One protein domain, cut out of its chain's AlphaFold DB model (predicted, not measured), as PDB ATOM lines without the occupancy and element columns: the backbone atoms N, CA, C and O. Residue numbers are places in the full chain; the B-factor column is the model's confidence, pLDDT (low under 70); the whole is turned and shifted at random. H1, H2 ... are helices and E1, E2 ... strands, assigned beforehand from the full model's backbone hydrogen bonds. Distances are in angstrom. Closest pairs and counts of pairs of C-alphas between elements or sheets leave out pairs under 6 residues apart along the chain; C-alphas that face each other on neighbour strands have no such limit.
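Overview. This is residues 34 to 169 and 183 to 188 of the 189 residues of an uncharacterized protein of Tetracentron sinense (UniProt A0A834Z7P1). One twisted sheet of six strands has two long helices, H1 and H3, side by side over one face, while its other face is bare of named helices. Beyond one end of this slab, the long link from H1 to H2, with the small H2 at its end, makes an arm that gives the model its length. The printed part has 142 residues with three named helices and six named strands, in the order E1 E2 H1 H2 E3 E4 H3 E5 E6. The sheet is mixed, in the order E1 E5 E2 E4 E3 E6, and the class is mixed, helices and strands. The whole is compact, with a radius of gyration of the C-alphas of 16.6 A, yet elongated in outline, spanning 52 by 31 by 26 A.

Along the chain. Find C-alpha 40 at (169.508, 139.470, 158.634), where E1, residues 40 to 44, begins. E2 follows at residues 51 to 57, 19.7 A long. At C-alpha 63, (156.094, 158.130, 161.973), H1 starts and runs 26.7 A to residue 81. H2 is residues 105 to 109. Next come E3, residues 118 to 125, 22.2 A, and E4, residues 128 to 134, 20.5 A. H3, residues 140 to 156, runs 24.7 A, and E5 is residues 160 to 166, 17.1 A. E6, residues 184 to 187, ends at C-alpha 187, (151.042, 151.237, 167.794).

Arrangement. Start at edge strand E1, parallel to E5 at 17 degrees; N 44 and O 165 are 2.8 A apart. E5 and E2 are antiparallel, with N 54 and O 164 at 2.8 A. E2 and E4 are antiparallel, with N 55 and O 129 at 2.8 A. The hairpin E3 and E4 has N 120 and O 132 at 2.8 A. E3 and edge strand E6 are antiparallel, with N 124 and O 185 at 2.9 A. H1 is on the sheet at a height of 9.5 A, making two layers, a helix layer on one face of a sheet; it lies over E3, along the strands. H3, on the same face at a height of 10.3 A, lies over E5. Residues 72 to 80 of H1 touch H3 at a shallow tilt of 20 degrees, opposite ways; the closest C-alphas, of Gly 80 and Leu 142, are 6.6 A apart. E2, H1 H2, E3 and E4, H3, E5 are split strand-helix-strand units, each with another strand between its two, and both crossovers are right-handed. H2 is not on the sheet. In H1, H2 and H3 every O i to N i+4 pair is within hydrogen-bond range.

Size, cuts and confidence. The C-alphas farthest apart, of Asp 98 and Gly 183, are 53.7 A apart. Residues 170 to 182 are not printed, and C-alphas 169 and 183 across this cut are 18.2 A apart. Look for the long link at residues 82 to 104. No printed residue has a pLDDT under 70.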
ATOM      1  N   GLY A  34     165.551 153.196 152.800       86.38
ATOM      2  CA  GLY A  34     165.937 151.801 152.976       86.38
ATOM      3  C   GLY A  34     167.453 151.577 153.009       86.38
ATOM      4  O   GLY A  34     168.260 152.500 152.890       86.38
ATOM      5  N   SER A  35     167.845 150.319 153.174       91.06
ATOM      6  CA  SER A  35     169.233 149.878 153.268       91.06
ATOM      7  C   SER A  35     169.642 149.044 152.057       91.06
ATOM      8  O   SER A  35     168.903 148.184 151.584       91.06
ATOM      9  N   ALA A  36     170.872 149.252 151.583       91.31
ATOM     10  CA  ALA A  36     171.504 148.354 150.615       91.31
ATOM     11  C   ALA A  36     172.056 147.074 151.273       91.31
ATOM     12  O   ALA A  36     172.403 146.125 150.572       91.31
ATOM     13  N   ILE A  37     172.169 147.050 152.607       95.12
ATOM     14  CA  ILE A  37     172.619 145.875 153.355       95.12
ATOM     15  C   ILE A  37     171.413 144.947 153.552       95.12
ATOM     16  O   ILE A  37     170.400 145.402 154.088       95.12
ATOM     17  N   PRO A  38     171.500 143.664 153.150       96.00
ATOM     18  CA  PRO A  38     170.411 142.714 153.340       96.00
ATOM     19  C   PRO A  38     170.017 142.568 154.812       96.00
ATOM     20  O   PRO A  38     170.878 142.417 155.681       96.00
ATOM     21  N   MET A  39     168.708 142.556 155.071       98.06
ATOM     22  CA  MET A  39     168.151 142.280 156.395       98.06
ATOM     23  C   MET A  39     168.557 140.874 156.854       98.06
ATOM     24  O   MET A  39     168.303 139.887 156.160       98.06
ATOM     25  N   LYS A  40     169.167 140.766 158.037       98.50
ATOM     26  CA  LYS A  40     169.508 139.470 158.634       98.50
ATOM     27  C   LYS A  40     168.280 138.872 159.321       98.50
ATOM     28  O   LYS A  40     167.642 139.550 160.116       98.50
ATOM     29  N   VAL A  41     167.993 137.595 159.081       98.56
ATOM     30  CA  VAL A  41     166.901 136.875 159.755       98.56
ATOM     31  C   VAL A  41     167.478 135.770 160.629       98.56
ATOM     32  O   VAL A  41     168.330 135.006 160.176       98.56
ATOM     33  N   THR A  42     167.036 135.680 161.883       98.31
ATOM     34  CA  THR A  42     167.441 134.604 162.798       98.31
ATOM     35  C   THR A  42     166.266 134.076 163.607       98.31
ATOM     36  O   THR A  42     165.298 134.787 163.857       98.31
ATOM     37  N   PHE A  43     166.369 132.817 164.024       97.56
ATOM     38  CA  PHE A  43     165.398 132.147 164.878       97.56
ATOM     39  C   PHE A  43     166.099 131.740 166.170       97.56
ATOM     40  O   PHE A  43     167.119 131.050 166.131       97.56
ATOM     41  N   ASN A  44     165.566 132.159 167.312       95.62
ATOM     42  CA  ASN A  44     166.114 131.868 168.630       95.62
ATOM     43  C   ASN A  44     165.009 131.315 169.530       95.62
ATOM     44  O   ASN A  44     164.140 132.064 169.960       95.62
ATOM     45  N   LYS A  45     165.034 130.006 169.818       94.19
ATOM     46  CA  LYS A  45     163.993 129.320 170.617       94.19
ATOM     47  C   LYS A  45     162.569 129.668 170.146       94.19
ATOM     48  O   LYS A  45     161.690 129.942 170.957       94.19
ATOM     49  N   PHE A  46     162.384 129.724 168.832       95.69
ATOM     50  CA  PHE A  46     161.130 130.118 168.207       95.69
ATOM     51  C   PHE A  46     160.073 129.012 168.300       95.69
ATOM     52  O   PHE A  46     160.391 127.845 168.069       95.69
ATOM     53  N   ASP A  47     158.825 129.407 168.553       95.00
ATOM     54  CA  ASP A  47     157.633 128.581 168.376       95.00
ATOM     55  C   ASP A  47     156.538 129.384 167.647       95.00
ATOM     56  O   ASP A  47     156.479 130.610 167.720       95.00
ATOM     57  N   PHE A  48     155.641 128.698 166.943       94.38
ATOM     58  CA  PHE A  48     154.502 129.321 166.265       94.38
ATOM     59  C   PHE A  48     153.454 129.869 167.239       94.38
ATOM     60  O   PHE A  48     152.596 130.651 166.833       94.38
ATOM     61  N   SER A  49     153.523 129.485 168.512       93.06
ATOM     62  CA  SER A  49     152.641 129.983 169.563       93.06
ATOM     63  C   SER A  49     153.431 130.846 170.542       93.06
ATOM     64  O   SER A  49     154.567 130.521 170.884       93.06
ATOM     65  N   ASN A  50     152.816 131.931 171.016       94.19
ATOM     66  CA  ASN A  50     153.339 132.770 172.097       94.19
ATOM     67  C   ASN A  50     154.812 133.204 171.912       94.19
ATOM     68  O   ASN A  50     155.648 133.006 172.794       94.19
ATOM     69  N   SER A  51     155.133 133.781 170.754       96.25
ATOM     70  CA  SER A  51     156.494 134.211 170.420       96.25
ATOM     71  C   SER A  51     156.546 135.680 170.035       96.25
ATOM     72  O   SER A  51     155.617 136.222 169.439       96.25
ATOM     73  N   TYR A  52     157.673 136.320 170.341       97.62
ATOM     74  CA  TYR A  52     157.979 137.654 169.844       97.62
ATOM     75  C   TYR A  52     158.677 137.599 168.486       97.62
ATOM     76  O   TYR A  52     159.432 136.671 168.188       97.62
ATOM     77  N   ILE A  53     158.449 138.633 167.684       98.25
ATOM     78  CA  ILE A  53     159.305 139.003 166.562       98.25
ATOM     79  C   ILE A  53     159.957 140.331 166.921       98.25
ATOM     80  O   ILE A  53     159.263 141.309 167.199       98.25
ATOM     81  N   TRP A  54     161.281 140.356 166.893       98.50
ATOM     82  CA  TRP A  54     162.096 141.515 167.219       98.50
ATOM     83  C   TRP A  54     162.673 142.148 165.962       98.50
ATOM     84  O   TRP A  54     163.098 141.447 165.044       98.50
ATOM     85  N   PHE A  55     162.737 143.471 165.961       98.56
ATOM     86  CA  PHE A  55     163.301 144.290 164.903       98.56
ATOM     87  C   PHE A  55     164.420 145.142 165.489       98.56
ATOM     88  O   PHE A  55     164.242 145.782 166.524       98.56
ATOM     89  N   GLU A  56     165.542 145.216 164.782       98.38
ATOM     90  CA  GLU A  56     166.524 146.282 164.959       98.38
ATOM     91  C   GLU A  56     166.621 147.065 163.652       98.38
ATOM     92  O   GLU A  56     166.906 146.500 162.590       98.38
ATOM     93  N   PHE A  57     166.411 148.373 163.727       97.38
ATOM     94  CA  PHE A  57     166.566 149.293 162.609       97.38
ATOM     95  C   PHE A  57     167.951 149.943 162.643       97.38
ATOM     96  O   PHE A  57     168.531 150.158 163.711       97.38
ATOM     97  N   TYR A  58     168.479 150.309 161.471       95.56
ATOM     98  CA  TYR A  58     169.722 151.088 161.390       95.56
ATOM     99  C   TYR A  58     169.582 152.483 162.009       95.56
ATOM    100  O   TYR A  58     170.549 153.013 162.545       95.56
ATOM    101  N   ASN A  59     168.385 153.063 161.929       91.88
ATOM    102  CA  ASN A  59     168.023 154.345 162.523       91.88
ATOM    103  C   ASN A  59     166.630 154.219 163.148       91.88
ATOM    104  O   ASN A  59     165.841 153.390 162.694       91.88
ATOM    105  N   ALA A  60     166.312 155.051 164.139       92.75
ATOM    106  CA  ALA A  60     164.964 155.097 164.704       92.75
ATOM    107  C   ALA A  60     163.923 155.369 163.592       92.75
ATOM    108  O   ALA A  60     164.114 156.314 162.815       92.75
ATOM    109  N   PRO A  61     162.860 154.552 163.477       92.88
ATOM    110  CA  PRO A  61     161.877 154.695 162.410       92.88
ATOM    111  C   PRO A  61     161.067 155.985 162.579       92.88
ATOM    112  O   PRO A  61     160.688 156.371 163.686       92.88
ATOM    113  N   LEU A  62     160.767 156.658 161.467       92.25
ATOM    114  CA  LEU A  62     159.909 157.841 161.458       92.25
ATOM    115  C   LEU A  62     158.427 157.444 161.565       92.25
ATOM    116  O   LEU A  62     158.044 156.305 161.321       92.25
ATOM    117  N   SER A  63     157.539 158.400 161.847       92.00
ATOM    118  CA  SER A  63     156.094 158.130 161.973       92.00
ATOM    119  C   SER A  63     155.469 157.456 160.739       92.00
ATOM    120  O   SER A  63     154.623 156.568 160.869       92.00
ATOM    121  N   ASN A  64     155.903 157.840 159.535       92.00
ATOM    122  CA  ASN A  64     155.458 157.208 158.288       92.00
ATOM    123  C   ASN A  64     156.007 155.782 158.130       92.00
ATOM    124  O   ASN A  64     155.304 154.918 157.609       92.00
ATOM    125  N   ASP A  65     157.229 155.535 158.605       94.38
ATOM    126  CA  ASP A  65     157.873 154.221 158.581       94.38
ATOM    127  C   ASP A  65     157.118 153.252 159.495       94.38
ATOM    128  O   ASP A  65     156.745 152.151 159.089       94.38
ATOM    129  N   ILE A  66     156.796 153.712 160.706       95.69
ATOM    130  CA  ILE A  66     155.989 152.973 161.680       95.69
ATOM    131  C   ILE A  66     154.619 152.629 161.095       95.69
ATOM    132  O   ILE A  66     154.170 151.488 161.204       95.69
ATOM    133  N   SER A  67     153.973 153.590 160.428       96.62
ATOM    134  CA  SER A  67     152.671 153.370 159.786       96.62
ATOM    135  C   SER A  67     152.752 152.287 158.707       96.62
ATOM    136  O   SER A  67     151.919 151.384 158.686       96.62
ATOM    137  N   LEU A  68     153.788 152.322 157.858       96.88
ATOM    138  CA  LEU A  68     154.007 151.314 156.819       96.88
ATOM    139  C   LEU A  68     154.242 149.917 157.413       96.88
ATOM    140  O   LEU A  68     153.680 148.937 156.917       96.88
ATOM    141  N   ILE A  69     155.038 149.814 158.481       97.44
ATOM    142  CA  ILE A  69     155.278 148.544 159.181       97.44
ATOM    143  C   ILE A  69     153.969 148.017 159.779       97.44
ATOM    144  O   ILE A  69     153.630 146.854 159.562       97.44
ATOM    145  N   CYS A  70     153.197 148.869 160.460       98.19
ATOM    146  CA  CYS A  70     151.912 148.486 161.047       98.19
ATOM    147  C   CYS A  70     150.920 148.002 159.984       98.19
ATOM    148  O   CYS A  70     150.310 146.949 160.152       98.19
ATOM    149  N   ASP A  71     150.781 148.722 158.868       98.25
ATOM    150  CA  ASP A  71     149.894 148.321 157.769       98.25
ATOM    151  C   ASP A  71     150.324 146.994 157.132       98.25
ATOM    152  O   ASP A  71     149.477 146.163 156.782       98.25
ATOM    153  N   THR A  72     151.633 146.758 157.027       98.38
ATOM    154  CA  THR A  72     152.189 145.493 156.528       98.38
ATOM    155  C   THR A  72     151.852 144.334 157.458       98.38
ATOM    156  O   THR A  72     151.307 143.324 157.014       98.38
ATOM    157  N   ILE A  73     152.121 144.494 158.755       98.31
ATOM    158  CA  ILE A  73     151.841 143.485 159.783       98.31
ATOM    159  C   ILE A  73     150.335 143.207 159.875       98.31
ATOM    160  O   ILE A  73     149.923 142.047 159.900       98.31
ATOM    161  N   ARG A  74     149.498 144.250 159.860       98.25
ATOM    162  CA  ARG A  74     148.034 144.126 159.853       98.25
ATOM    163  C   ARG A  74     147.550 143.332 158.645       98.25
ATOM    164  O   ARG A  74     146.728 142.430 158.790       98.25
ATOM    165  N   SER A  75     148.072 143.636 157.458       98.12
ATOM    166  CA  SER A  75     147.722 142.919 156.227       98.12
ATOM    167  C   SER A  75     148.132 141.448 156.294       98.12
ATOM    168  O   SER A  75     147.344 140.569 155.946       98.12
ATOM    169  N   TRP A  76     149.339 141.178 156.797       97.62
ATOM    170  CA  TRP A  76     149.839 139.826 157.026       97.62
ATOM    171  C   TRP A  76     148.947 139.036 157.995       97.62
ATOM    172  O   TRP A  76     148.509 137.935 157.661       97.62
ATOM    173  N   HIS A  77     148.589 139.626 159.138       96.94
ATOM    174  CA  HIS A  77     147.685 139.014 160.110       96.94
ATOM    175  C   HIS A  77     146.298 138.732 159.514       96.94
ATOM    176  O   HIS A  77     145.786 137.623 159.663       96.94
ATOM    177  N   ILE A  78     145.701 139.688 158.788       96.75
ATOM    178  CA  ILE A  78     144.385 139.513 158.150       96.75
ATOM    179  C   ILE A  78     144.409 138.350 157.152       96.75
ATOM    180  O   ILE A  78     143.546 137.476 157.212       96.75
ATOM    181  N   ILE A  79     145.392 138.310 156.249       95.88
ATOM    182  CA  ILE A  79     145.492 137.242 155.244       95.88
ATOM    183  C   ILE A  79     145.738 135.888 155.919       95.88
ATOM    184  O   ILE A  79     145.100 134.898 155.550       95.88
ATOM    185  N   GLY A  80     146.602 135.842 156.935       95.06
ATOM    186  CA  GLY A  80     146.870 134.626 157.699       95.06
ATOM    187  C   GLY A  80     145.642 134.101 158.438       95.06
ATOM    188  O   GLY A  80     145.355 132.905 158.408       95.06
ATOM    189  N   ARG A  81     144.850 134.997 159.029       94.50
ATOM    190  CA  ARG A  81     143.577 134.668 159.681       94.50
ATOM    191  C   ARG A  81     142.533 134.089 158.741       94.50
ATOM    192  O   ARG A  81     141.736 133.254 159.155       94.50
ATOM    193  N   LEU A  82     142.520 134.553 157.497       93.31
ATOM    194  CA  LEU A  82     141.605 134.078 156.461       93.31
ATOM    195  C   LEU A  82     142.086 132.776 155.794       93.31
ATOM    196  O   LEU A  82     141.437 132.299 154.867       93.31
ATOM    197  N   GLY A  83     143.215 132.208 156.235       91.81
ATOM    198  CA  GLY A  83     143.801 130.999 155.654       91.81
ATOM    199  C   GLY A  83     144.484 131.221 154.303       91.81
ATOM    200  O   GLY A  83     144.776 130.258 153.598       91.81
ATOM    201  N   GLY A  84     144.770 132.476 153.932       92.44
ATOM    202  CA  GLY A  84     145.409 132.815 152.657       92.44
ATOM    203  C   GLY A  84     146.854 132.321 152.531       92.44
ATOM    204  O   GLY A  84     147.364 132.209 151.421       92.44
ATOM    205  N   CYS A  85     147.496 131.987 153.651       93.69
ATOM    206  CA  CYS A  85     148.847 131.429 153.702       93.69
ATOM    207  C   CYS A  85     148.857 129.913 153.957       93.69
ATOM    208  O   CYS A  85     149.809 129.411 154.536       93.69
ATOM    209  N   ASN A  86     147.820 129.178 153.550       93.69
ATOM    210  CA  ASN A  86     147.788 127.720 153.672       93.69
ATOM    211  C   ASN A  86     148.650 127.056 152.585       93.69
ATOM    212  O   ASN A  86     148.234 126.962 151.424       93.69
ATOM    213  N   SER A  87     149.831 126.562 152.962       93.88
ATOM    214  CA  SER A  87     150.767 125.926 152.025       93.88
ATOM    215  C   SER A  87     150.199 124.660 151.379       93.88
ATOM    216  O   SER A  87     150.507 124.369 150.221       93.88
ATOM    217  N   MET A  88     149.297 123.948 152.060       92.56
ATOM    218  CA  MET A  88     148.641 122.743 151.542       92.56
ATOM    219  C   MET A  88     147.630 123.038 150.423       92.56
ATOM    220  O   MET A  88     147.258 122.128 149.685       92.56
ATOM    221  N   ASN A  89     147.210 124.298 150.253       93.88
ATOM    222  CA  ASN A  89     146.306 124.729 149.181       93.88
ATOM    223  C   ASN A  89     147.002 125.603 148.114       93.88
ATOM    224  O   ASN A  89     146.341 126.297 147.344       93.88
ATOM    225  N   MET A  90     148.337 125.578 148.020       94.00
ATOM    226  CA  MET A  90     149.109 126.350 147.028       94.00
ATOM    227  C   MET A  90     149.082 125.712 145.626       94.00
ATOM    228  O   MET A  90     150.122 125.416 145.036       94.00
ATOM    229  N   GLN A  91     147.888 125.515 145.063       94.56
ATOM    230  CA  GLN A  91     147.666 124.709 143.852       94.56
ATOM    231  C   GLN A  91     148.455 125.196 142.627       94.56
ATOM    232  O   GLN A  91     148.976 124.390 141.863       94.56
ATOM    233  N   LEU A  92     148.575 126.517 142.445       94.19
ATOM    234  CA  LEU A  92     149.327 127.085 141.321       94.19
ATOM    235  C   LEU A  92     150.839 126.945 141.506       94.19
ATOM    236  O   LEU A  92     151.531 126.612 140.551       94.19
ATOM    237  N   SER A  93     151.350 127.158 142.719       92.62
ATOM    238  CA  SER A  93     152.784 127.019 143.014       92.62
ATOM    239  C   SER A  93     153.252 125.566 142.985       92.62
ATOM    240  O   SER A  93     154.421 125.307 142.726       92.62
ATOM    241  N   GLN A  94     152.344 124.625 143.241       91.44
ATOM    242  CA  GLN A  94     152.597 123.183 143.174       91.44
ATOM    243  C   GLN A  94     152.274 122.586 141.793       91.44
ATOM    244  O   GLN A  94     152.505 121.400 141.559       91.44
ATOM    245  N   SER A  95     151.740 123.387 140.866       93.00
ATOM    246  CA  SER A  95     151.449 122.952 139.501       93.00
ATOM    247  C   SER A  95     152.723 122.951 138.646       93.00
ATOM    248  O   SER A  95     153.534 123.872 138.754       93.00
ATOM    249  N   PRO A  96     152.890 121.984 137.723       92.44
ATOM    250  CA  PRO A  96     153.933 122.050 136.702       92.44
ATOM    251  C   PRO A  96     153.863 123.359 135.903       92.44
ATOM    252  O   PRO A  96     152.762 123.814 135.580       92.44
ATOM    253  N   MET A  97     155.022 123.924 135.539       88.62
ATOM    254  CA  MET A  97     155.110 125.207 134.817       88.62
ATOM    255  C   MET A  97     154.400 125.191 133.456       88.62
ATOM    256  O   MET A  97     153.822 126.197 133.056       88.62
ATOM    257  N   ASP A  98     154.384 124.044 132.774       92.38
ATOM    258  CA  ASP A  98     153.774 123.906 131.444       92.38
ATOM    259  C   ASP A  98     152.251 123.702 131.493       92.38
ATOM    260  O   ASP A  98     151.572 123.670 130.463       92.38
ATOM    261  N   ARG A  99     151.679 123.544 132.693       89.88
ATOM    262  CA  ARG A  99     150.240 123.354 132.861       89.88
ATOM    263  C   ARG A  99     149.539 124.707 132.866       89.88
ATOM    264  O   ARG A  99     149.924 125.632 133.576       89.88
ATOM    265  N   ARG A 100     148.432 124.805 132.125       94.38
ATOM    266  CA  ARG A 100     147.552 125.979 132.181       94.38
ATOM    267  C   ARG A 100     147.093 126.225 133.633       94.38
ATOM    268  O   ARG A 100     146.559 125.288 134.238       94.38
ATOM    269  N   PRO A 101     147.227 127.456 134.170       95.00
ATOM    270  CA  PRO A 101     146.758 127.788 135.511       95.00
ATOM    271  C   PRO A 101     145.291 127.402 135.698       95.00
ATOM    272  O   PRO A 101     144.431 127.768 134.892       95.00
ATOM    273  N   SER A 102     145.018 126.635 136.745       93.81
ATOM    274  CA  SER A 102     143.679 126.174 137.106       93.81
ATOM    275  C   SER A 102     143.599 125.952 138.612       93.81
ATOM    276  O   SER A 102     144.625 125.770 139.263       93.81
ATOM    277  N   TYR A 103     142.382 126.007 139.145       95.44
ATOM    278  CA  TYR A 103     142.090 125.766 140.553       95.44
ATOM    279  C   TYR A 103     140.990 124.714 140.648       95.44
ATOM    280  O   TYR A 103     139.979 124.808 139.947       95.44
ATOM    281  N   ASP A 104     141.184 123.732 141.515       94.69
ATOM    282  CA  ASP A 104     140.182 122.744 141.880       94.69
ATOM    283  C   ASP A 104     139.509 123.180 143.192       94.69
ATOM    284  O   ASP A 104     140.124 123.227 144.263       94.69
ATOM    285  N   ALA A 105     138.226 123.536 143.086       95.06
ATOM    286  CA  ALA A 105     137.418 123.984 144.215       95.06
ATOM    287  C   ALA A 105     137.113 122.854 145.212       95.06
ATOM    288  O   ALA A 105     136.998 123.119 146.406       95.06
ATOM    289  N   ILE A 106     137.005 121.605 144.745       95.06
ATOM    290  CA  ILE A 106     136.750 120.441 145.605       95.06
ATOM    291  C   ILE A 106     138.022 120.104 146.375       95.06
ATOM    292  O   ILE A 106     137.966 119.910 147.587       95.06
ATOM    293  N   GLN A 107     139.176 120.090 145.697       92.50
ATOM    294  CA  GLN A 107     140.468 119.935 146.366       92.50
ATOM    295  C   GLN A 107     140.641 121.010 147.441       92.50
ATOM    296  O   GLN A 107     140.906 120.670 148.588       92.50
ATOM    297  N   GLY A 108     140.429 122.285 147.094       91.81
ATOM    298  CA  GLY A 108     140.589 123.400 148.029       91.81
ATOM    299  C   GLY A 108     139.662 123.321 149.245       91.81
ATOM    300  O   GLY A 108     140.093 123.626 150.353       91.81
ATOM    301  N   ALA A 109     138.419 122.862 149.066       90.94
ATOM    302  CA  ALA A 109     137.464 122.684 150.162       90.94
ATOM    303  C   ALA A 109     137.831 121.538 151.126       90.94
ATOM    304  O   ALA A 109     137.369 121.535 152.264       90.94
ATOM    305  N   ASN A 110     138.653 120.580 150.685       92.62
ATOM    306  CA  ASN A 110     139.060 119.415 151.476       92.62
ATOM    307  C   ASN A 110     140.401 119.603 152.208       92.62
ATOM    308  O   ASN A 110     140.809 118.718 152.960       92.62
ATOM    309  N   VAL A 111     141.107 120.718 151.989       91.88
ATOM    310  CA  VAL A 111     142.362 121.007 152.695       91.88
ATOM    311  C   VAL A 111     142.063 121.476 154.119       91.88
ATOM    312  O   VAL A 111     141.194 122.319 154.335       91.88
ATOM    313  N   THR A 112     142.819 120.968 155.095       89.56
ATOM    314  CA  THR A 112     142.769 121.454 156.480       89.56
ATOM    315  C   THR A 112     143.051 122.960 156.517       89.56
ATOM    316  O   THR A 112     144.105 123.380 156.034       89.56
ATOM    317  N   PRO A 113     142.150 123.787 157.073       86.19
ATOM    318  CA  PRO A 113     142.381 125.220 157.178       86.19
ATOM    319  C   PRO A 113     143.582 125.539 158.069       86.19
ATOM    320  O   PRO A 113     143.767 124.929 159.121       86.19
ATOM    321  N   THR A 114     144.340 126.552 157.672       85.50
ATOM    322  CA  THR A 114     145.367 127.180 158.504       85.50
ATOM    323  C   THR A 114     144.804 128.487 159.046       85.50
ATOM    324  O   THR A 114     144.130 129.212 158.313       85.50
ATOM    325  N   THR A 115     145.065 128.810 160.309       81.06
ATOM    326  CA  THR A 115     144.571 130.041 160.936       81.06
ATOM    327  C   THR A 115     145.667 130.676 161.766       81.06
ATOM    328  O   THR A 115     146.297 129.981 162.548       81.06
ATOM    329  N   PHE A 116     145.839 131.988 161.640       92.38
ATOM    330  CA  PHE A 116     146.632 132.806 162.559       92.38
ATOM    331  C   PHE A 116     145.727 133.254 163.716       92.38
ATOM    332  O   PHE A 116     144.731 133.917 163.452       92.38
ATOM    333  N   TYR A 117     146.004 132.902 164.973       93.19
ATOM    334  CA  TYR A 117     145.092 133.239 166.074       93.19
ATOM    335  C   TYR A 117     145.140 134.699 166.519       93.19
ATOM    336  O   TYR A 117     144.140 135.404 166.371       93.19
ATOM    337  N   ASN A 118     146.262 135.146 167.083       95.50
ATOM    338  CA  ASN A 118     146.339 136.438 167.757       95.50
ATOM    339  C   ASN A 118     147.648 137.162 167.459       95.50
ATOM    340  O   ASN A 118     148.699 136.550 167.293       95.50
ATOM    341  N   ILE A 119     147.588 138.487 167.471       97.44
ATOM    342  CA  ILE A 119     148.756 139.353 167.364       97.44
ATOM    343  C   ILE A 119     148.626 140.498 168.366       97.44
ATOM    344  O   ILE A 119     147.515 140.941 168.663       97.44
ATOM    345  N   GLY A 120     149.753 140.925 168.925       97.56
ATOM    346  CA  GLY A 120     149.836 142.087 169.797       97.56
ATOM    347  C   GLY A 120     150.024 143.384 169.013       97.56
ATOM    348  O   GLY A 120     150.148 143.386 167.787       97.56
ATOM    349  N   ASP A 121     150.089 144.486 169.752       97.50
ATOM    350  CA  ASP A 121     150.467 145.785 169.204       97.50
ATOM    351  C   ASP A 121     151.978 145.832 168.908       97.50
ATOM    352  O   ASP A 121     152.771 145.078 169.481       97.50
ATOM    353  N   LEU A 122     152.384 146.727 168.007       97.75
ATOM    354  CA  LEU A 122     153.792 146.996 167.742       97.75
ATOM    355  C   LEU A 122     154.343 147.916 168.835       97.75
ATOM    356  O   LEU A 122     153.932 149.071 168.952       97.75
ATOM    357  N   GLU A 123     155.300 147.415 169.607       96.75
ATOM    358  CA  GLU A 123     156.020 148.179 170.624       96.75
ATOM    359  C   GLU A 123     157.372 148.634 170.070       96.75
ATOM    360  O   GLU A 123     158.084 147.843 169.452       96.75
ATOM    361  N   ILE A 124     157.754 149.887 170.310       95.81
ATOM    362  CA  ILE A 124     158.998 150.481 169.800       95.81
ATOM    363  C   ILE A 124     159.755 151.140 170.950       95.81
ATOM    364  O   ILE A 124     159.149 151.877 171.721       95.81
ATOM    365  N   GLN A 125     161.066 150.895 171.030       94.62
ATOM    366  CA  GLN A 125     162.029 151.560 171.916       94.62
ATOM    367  C   GLN A 125     163.220 152.037 171.082       94.62
ATOM    368  O   GLN A 125     164.030 151.221 170.643       94.62
ATOM    369  N   ASP A 126     163.328 153.345 170.849       93.00
ATOM    370  CA  ASP A 126     164.365 153.948 170.001       93.00
ATOM    371  C   ASP A 126     164.425 153.316 168.590       93.00
ATOM    372  O   ASP A 126     163.549 153.548 167.755       93.00
ATOM    373  N   ASN A 127     165.463 152.526 168.300       95.38
ATOM    374  CA  ASN A 127     165.653 151.801 167.040       95.38
ATOM    375  C   ASN A 127     165.329 150.301 167.146       95.38
ATOM    376  O   ASN A 127     165.642 149.544 166.224       95.38
ATOM    377  N   LEU A 128     164.731 149.867 168.251       97.44
ATOM    378  CA  LEU A 128     164.265 148.503 168.470       97.44
ATOM    379  C   LEU A 128     162.741 148.466 168.408       97.44
ATOM    380  O   LEU A 128     162.064 149.403 168.830       97.44
ATOM    381  N   ALA A 129     162.187 147.363 167.922       97.75
ATOM    382  CA  ALA A 129     160.762 147.097 168.044       97.75
ATOM    383  C   ALA A 129     160.497 145.624 168.320       97.75
ATOM    384  O   ALA A 129     161.313 144.761 167.992       97.75
ATOM    385  N   ARG A 130     159.330 145.335 168.888       97.56
ATOM    386  CA  ARG A 130     158.835 143.973 169.032       97.56
ATOM    387  C   ARG A 130     157.349 143.898 168.760       97.56
ATOM    388  O   ARG A 130     156.611 144.857 168.975       97.56
ATOM    389  N   ILE A 131     156.918 142.724 168.337       98.00
ATOM    390  CA  ILE A 131     155.509 142.371 168.269       98.00
ATOM    391  C   ILE A 131     155.318 140.955 168.784       98.00
ATOM    392  O   ILE A 131     156.071 140.047 168.430       98.00
ATOM    393  N   TRP A 132     154.330 140.781 169.652       97.69
ATOM    394  CA  TRP A 132     153.920 139.465 170.120       97.69
ATOM    395  C   TRP A 132     152.994 138.808 169.097       97.69
ATOM    396  O   TRP A 132     152.140 139.478 168.512       97.69
ATOM    397  N   MET A 133     153.118 137.500 168.911       96.00
ATOM    398  CA  MET A 133     152.198 136.736 168.083       96.00
ATOM    399  C   MET A 133     151.909 135.343 168.636       96.00
ATOM    400  O   MET A 133     152.730 134.706 169.299       96.00
ATOM    401  N   ASP A 134     150.738 134.854 168.261       95.94
ATOM    402  CA  ASP A 134     150.288 133.485 168.423       95.94
ATOM    403  C   ASP A 134     149.644 133.047 167.107       95.94
ATOM    404  O   ASP A 134     148.483 133.348 166.815       95.94
ATOM    405  N   ILE A 135     150.439 132.397 166.258       92.69
ATOM    406  CA  ILE A 135     149.955 131.853 164.992       92.69
ATOM    407  C   ILE A 135     149.110 130.615 165.284       92.69
ATOM    408  O   ILE A 135     148.051 130.458 164.691       92.69
ATOM    409  N   GLY A 136     149.561 129.750 166.194       87.31
ATOM    410  CA  GLY A 136     148.842 128.557 166.641       87.31
ATOM    411  C   GLY A 136     148.826 127.373 165.669       87.31
ATOM    412  O   GLY A 136     148.602 126.237 166.082       87.31
ATOM    413  N   THR A 137     149.136 127.599 164.393       88.50
ATOM    414  CA  THR A 137     149.441 126.544 163.417       88.50
ATOM    415  C   THR A 137     150.893 126.620 162.966       88.50
ATOM    416  O   THR A 137     151.408 127.709 162.715       88.50
ATOM    417  N   SER A 138     151.538 125.469 162.777       91.56
ATOM    418  CA  SER A 138     152.895 125.385 162.226       91.56
ATOM    419  C   SER A 138     152.894 125.563 160.704       91.56
ATOM    420  O   SER A 138     153.056 124.600 159.961       91.56
ATOM    421  N   GLU A 139     152.686 126.796 160.245       92.31
ATOM    422  CA  GLU A 139     152.652 127.159 158.824       92.31
ATOM    423  C   GLU A 139     153.838 128.068 158.453       92.31
ATOM    424  O   GLU A 139     153.789 129.278 158.696       92.31
ATOM    425  N   PRO A 140     154.906 127.521 157.844       93.75
ATOM    426  CA  PRO A 140     156.069 128.299 157.420       93.75
ATOM    427  C   PRO A 140     155.751 129.377 156.380       93.75
ATOM    428  O   PRO A 140     156.391 130.428 156.398       93.75
ATOM    429  N   LEU A 141     154.739 129.176 155.520       95.38
ATOM    430  CA  LEU A 141     154.394 130.147 154.474       95.38
ATOM    431  C   LEU A 141     154.009 131.516 155.056       95.38
ATOM    432  O   LEU A 141     154.271 132.545 154.435       95.38
ATOM    433  N   LEU A 142     153.439 131.553 156.265       95.38
ATOM    434  CA  LEU A 142     153.186 132.810 156.974       95.38
ATOM    435  C   LEU A 142     154.477 133.587 157.233       95.38
ATOM    436  O   LEU A 142     154.505 134.801 157.036       95.38
ATOM    437  N   LEU A 143     155.532 132.897 157.666       96.62
ATOM    438  CA  LEU A 143     156.815 133.516 157.982       96.62
ATOM    439  C   LEU A 143     157.528 133.964 156.708       96.62
ATOM    440  O   LEU A 143     158.014 135.090 156.659       96.62
ATOM    441  N   ASP A 144     157.513 133.138 155.659       97.31
ATOM    442  CA  ASP A 144     158.105 133.493 154.367       97.31
ATOM    443  C   ASP A 144     157.455 134.747 153.771       97.31
ATOM    444  O   ASP A 144     158.149 135.662 153.325       97.31
ATOM    445  N   VAL A 145     156.120 134.836 153.789       97.31
ATOM    446  CA  VAL A 145     155.393 136.014 153.287       97.31
ATOM    447  C   VAL A 145     155.778 137.272 154.068       97.31
ATOM    448  O   VAL A 145     156.053 138.306 153.452       97.31
ATOM    449  N   LEU A 146     155.850 137.190 155.401       98.12
ATOM    450  CA  LEU A 146     156.257 138.317 156.237       98.12
ATOM    451  C   LEU A 146     157.708 138.729 155.959       98.12
ATOM    452  O   LEU A 146     157.972 139.904 155.701       98.12
ATOM    453  N   VAL A 147     158.644 137.776 155.978       98.56
ATOM    454  CA  VAL A 147     160.076 138.024 155.756       98.56
ATOM    455  C   VAL A 147     160.313 138.641 154.383       98.56
ATOM    456  O   VAL A 147     161.067 139.608 154.274       98.56
ATOM    457  N   ASN A 148     159.648 138.145 153.339       98.06
ATOM    458  CA  ASN A 148     159.772 138.696 151.991       98.06
ATOM    459  C   ASN A 148     159.239 140.134 151.911       98.06
ATOM    460  O   ASN A 148     159.909 141.008 151.359       98.06
ATOM    461  N   GLY A 149     158.075 140.405 152.515       97.94
ATOM    462  CA  GLY A 149     157.519 141.758 152.591       97.94
ATOM    463  C   GLY A 149     158.443 142.726 153.333       97.94
ATOM    464  O   GLY A 149     158.759 143.804 152.827       97.94
ATOM    465  N   LEU A 150     158.950 142.315 154.497       98.31
ATOM    466  CA  LEU A 150     159.882 143.105 155.301       98.31
ATOM    467  C   LEU A 150     161.244 143.287 154.624       98.31
ATOM    468  O   LEU A 150     161.854 144.338 154.776       98.31
ATOM    469  N   THR A 151     161.708 142.318 153.833       97.94
ATOM    470  CA  THR A 151     162.941 142.449 153.041       97.94
ATOM    471  C   THR A 151     162.798 143.557 152.000       97.94
ATOM    472  O   THR A 151     163.691 144.396 151.865       97.94
ATOM    473  N   GLN A 152     161.654 143.618 151.308       96.62
ATOM    474  CA  GLN A 152     161.382 144.694 150.354       96.62
ATOM    475  C   GLN A 152     161.275 146.052 151.057       96.62
ATOM    476  O   GLN A 152     161.865 147.032 150.599       96.62
ATOM    477  N   ILE A 153     160.572 146.103 152.193       96.56
ATOM    478  CA  ILE A 153     160.492 147.309 153.025       96.56
ATOM    479  C   ILE A 153     161.885 147.753 153.457       96.56
ATOM    480  O   ILE A 153     162.203 148.938 153.341       96.56
ATOM    481  N   SER A 154     162.728 146.804 153.872       97.31
ATOM    482  CA  SER A 154     164.097 147.072 154.290       97.31
ATOM    483  C   SER A 154     164.909 147.733 153.190       97.31
ATOM    484  O   SER A 154     165.583 148.733 153.430       97.31
ATOM    485  N   SER A 155     164.793 147.223 151.964       94.94
ATOM    486  CA  SER A 155     165.573 147.714 150.832       94.94
ATOM    487  C   SER A 155     165.138 149.093 150.336       94.94
ATOM    488  O   SER A 155     165.981 149.930 150.006       94.94
ATOM    489  N   ASP A 156     163.832 149.353 150.290       92.94
ATOM    490  CA  ASP A 156     163.305 150.532 149.601       92.94
ATOM    491  C   ASP A 156     162.886 151.670 150.533       92.94
ATOM    492  O   ASP A 156     162.958 152.837 150.131       92.94
ATOM    493  N   TYR A 157     162.473 151.356 151.763       92.69
ATOM    494  CA  TYR A 157     161.761 152.300 152.622       92.69
ATOM    495  C   TYR A 157     162.416 152.485 153.991       92.69
ATOM    496  O   TYR A 157     162.662 153.621 154.375       92.69
ATOM    497  N   ILE A 158     162.716 151.421 154.736       94.81
ATOM    498  CA  ILE A 158     163.105 151.530 156.152       94.81
ATOM    499  C   ILE A 158     164.239 150.557 156.428       94.81
ATOM    500  O   ILE A 158     163.975 149.374 156.517       94.81
ATOM    501  N   GLY A 159     165.484 150.998 156.600       96.25
ATOM    502  CA  GLY A 159     166.597 150.065 156.822       96.25
ATOM    503  C   GLY A 159     166.438 149.185 158.075       96.25
ATOM    504  O   GLY A 159     166.778 149.620 159.177       96.25
ATOM    505  N   ILE A 160     166.008 147.930 157.898       98.12
ATOM    506  CA  ILE A 160     165.940 146.901 158.947       98.12
ATOM    507  C   ILE A 160     167.262 146.136 158.947       98.12
ATOM    508  O   ILE A 160     167.610 145.485 157.958       98.12
ATOM    509  N   LYS A 161     167.995 146.205 160.059       98.06
ATOM    510  CA  LYS A 161     169.274 145.518 160.249       98.06
ATOM    511  C   LYS A 161     169.062 144.033 160.516       98.06
ATOM    512  O   LYS A 161     169.667 143.196 159.842       98.06
ATOM    513  N   GLN A 162     168.197 143.695 161.470       98.50
ATOM    514  CA  GLN A 162     167.867 142.303 161.760       98.50
ATOM    515  C   GLN A 162     166.424 142.107 162.216       98.50
ATOM    516  O   GLN A 162     165.827 142.976 162.851       98.50
ATOM    517  N   LEU A 163     165.914 140.927 161.878       98.38
ATOM    518  CA  LEU A 163     164.651 140.368 162.319       98.38
ATOM    519  C   LEU A 163     164.948 139.086 163.107       98.38
ATOM    520  O   LEU A 163     165.615 138.178 162.594       98.38
ATOM    521  N   VAL A 164     164.476 139.003 164.348       98.50
ATOM    522  CA  VAL A 164     164.698 137.837 165.214       98.50
ATOM    523  C   VAL A 164     163.367 137.258 165.657       98.50
ATOM    524  O   VAL A 164     162.561 137.937 166.280       98.50
ATOM    525  N   PHE A 165     163.141 135.990 165.338       98.25
ATOM    526  CA  PHE A 165     161.960 135.243 165.753       98.25
ATOM    527  C   PHE A 165     162.242 134.486 167.054       98.25
ATOM    528  O   PHE A 165     163.214 133.729 167.134       98.25
ATOM    529  N   GLY A 166     161.364 134.642 168.042       96.69
ATOM    530  CA  GLY A 166     161.497 134.052 169.371       96.69
ATOM    531  C   GLY A 166     162.453 134.825 170.283       96.69
ATOM    532  O   GLY A 166     162.838 135.959 170.006       96.69
ATOM    533  N   GLY A 167     162.841 134.196 171.392       92.50
ATOM    534  CA  GLY A 167     163.685 134.800 172.422       92.50
ATOM    535  C   GLY A 167     162.896 135.656 173.415       92.50
ATOM    536  O   GLY A 167     161.860 136.231 173.088       92.50
ATOM    537  N   SER A 168     163.394 135.709 174.651       87.50
ATOM    538  CA  SER A 168     162.823 136.505 175.748       87.50
ATOM    539  C   SER A 168     163.512 137.856 175.936       87.50
ATOM    540  O   SER A 168     162.972 138.719 176.610       87.50
ATOM    541  N   GLU A 169     164.701 138.026 175.359       89.81
ATOM    542  CA  GLU A 169     165.545 139.214 175.477       89.81
ATOM    543  C   GLU A 169     166.116 139.550 174.098       89.81
ATOM    544  O   GLU A 169     166.385 138.645 173.297       89.81
ATOM    545  N   GLY A 183     161.142 157.864 174.038       77.75
ATOM    546  CA  GLY A 183     161.577 156.841 173.079       77.75
ATOM    547  C   GLY A 183     160.741 155.557 173.063       77.75
ATOM    548  O   GLY A 183     160.928 154.763 172.142       77.75
ATOM    549  N   TYR A 184     159.793 155.367 173.997       90.31
ATOM    550  CA  TYR A 184     158.838 154.250 173.950       90.31
ATOM    551  C   TYR A 184     157.510 154.646 173.302       90.31
ATOM    552  O   TYR A 184     156.935 155.693 173.599       90.31
ATOM    553  N   SER A 185     156.991 153.797 172.414       92.69
ATOM    554  CA  SER A 185     155.653 153.976 171.846       92.69
ATOM    555  C   SER A 185     154.997 152.647 171.483       92.69
ATOM    556  O   SER A 185     155.677 151.667 171.187       92.69
ATOM    557  N   VAL A 186     153.662 152.637 171.494       95.00
ATOM    558  CA  VAL A 186     152.836 151.470 171.164       95.00
ATOM    559  C   VAL A 186     151.878 151.839 170.039       95.00
ATOM    560  O   VAL A 186     151.181 152.854 170.118       95.00
ATOM    561  N   HIS A 187     151.839 151.011 168.998       96.25
ATOM    562  CA  HIS A 187     151.042 151.237 167.794       96.25
ATOM    563  C   HIS A 187     150.138 150.044 167.531       96.25
ATOM    564  O   HIS A 187     150.597 148.909 167.428       96.25
ATOM    565  N   LYS A 188     148.838 150.317 167.401       96.25
ATOM    566  CA  LYS A 188     147.841 149.263 167.226       96.25
ATOM    567  C   LYS A 188     147.974 148.557 165.889       96.25
ATOM    568  O   LYS A 188     148.132 149.217 164.855       96.25
TER     569      LYS A 188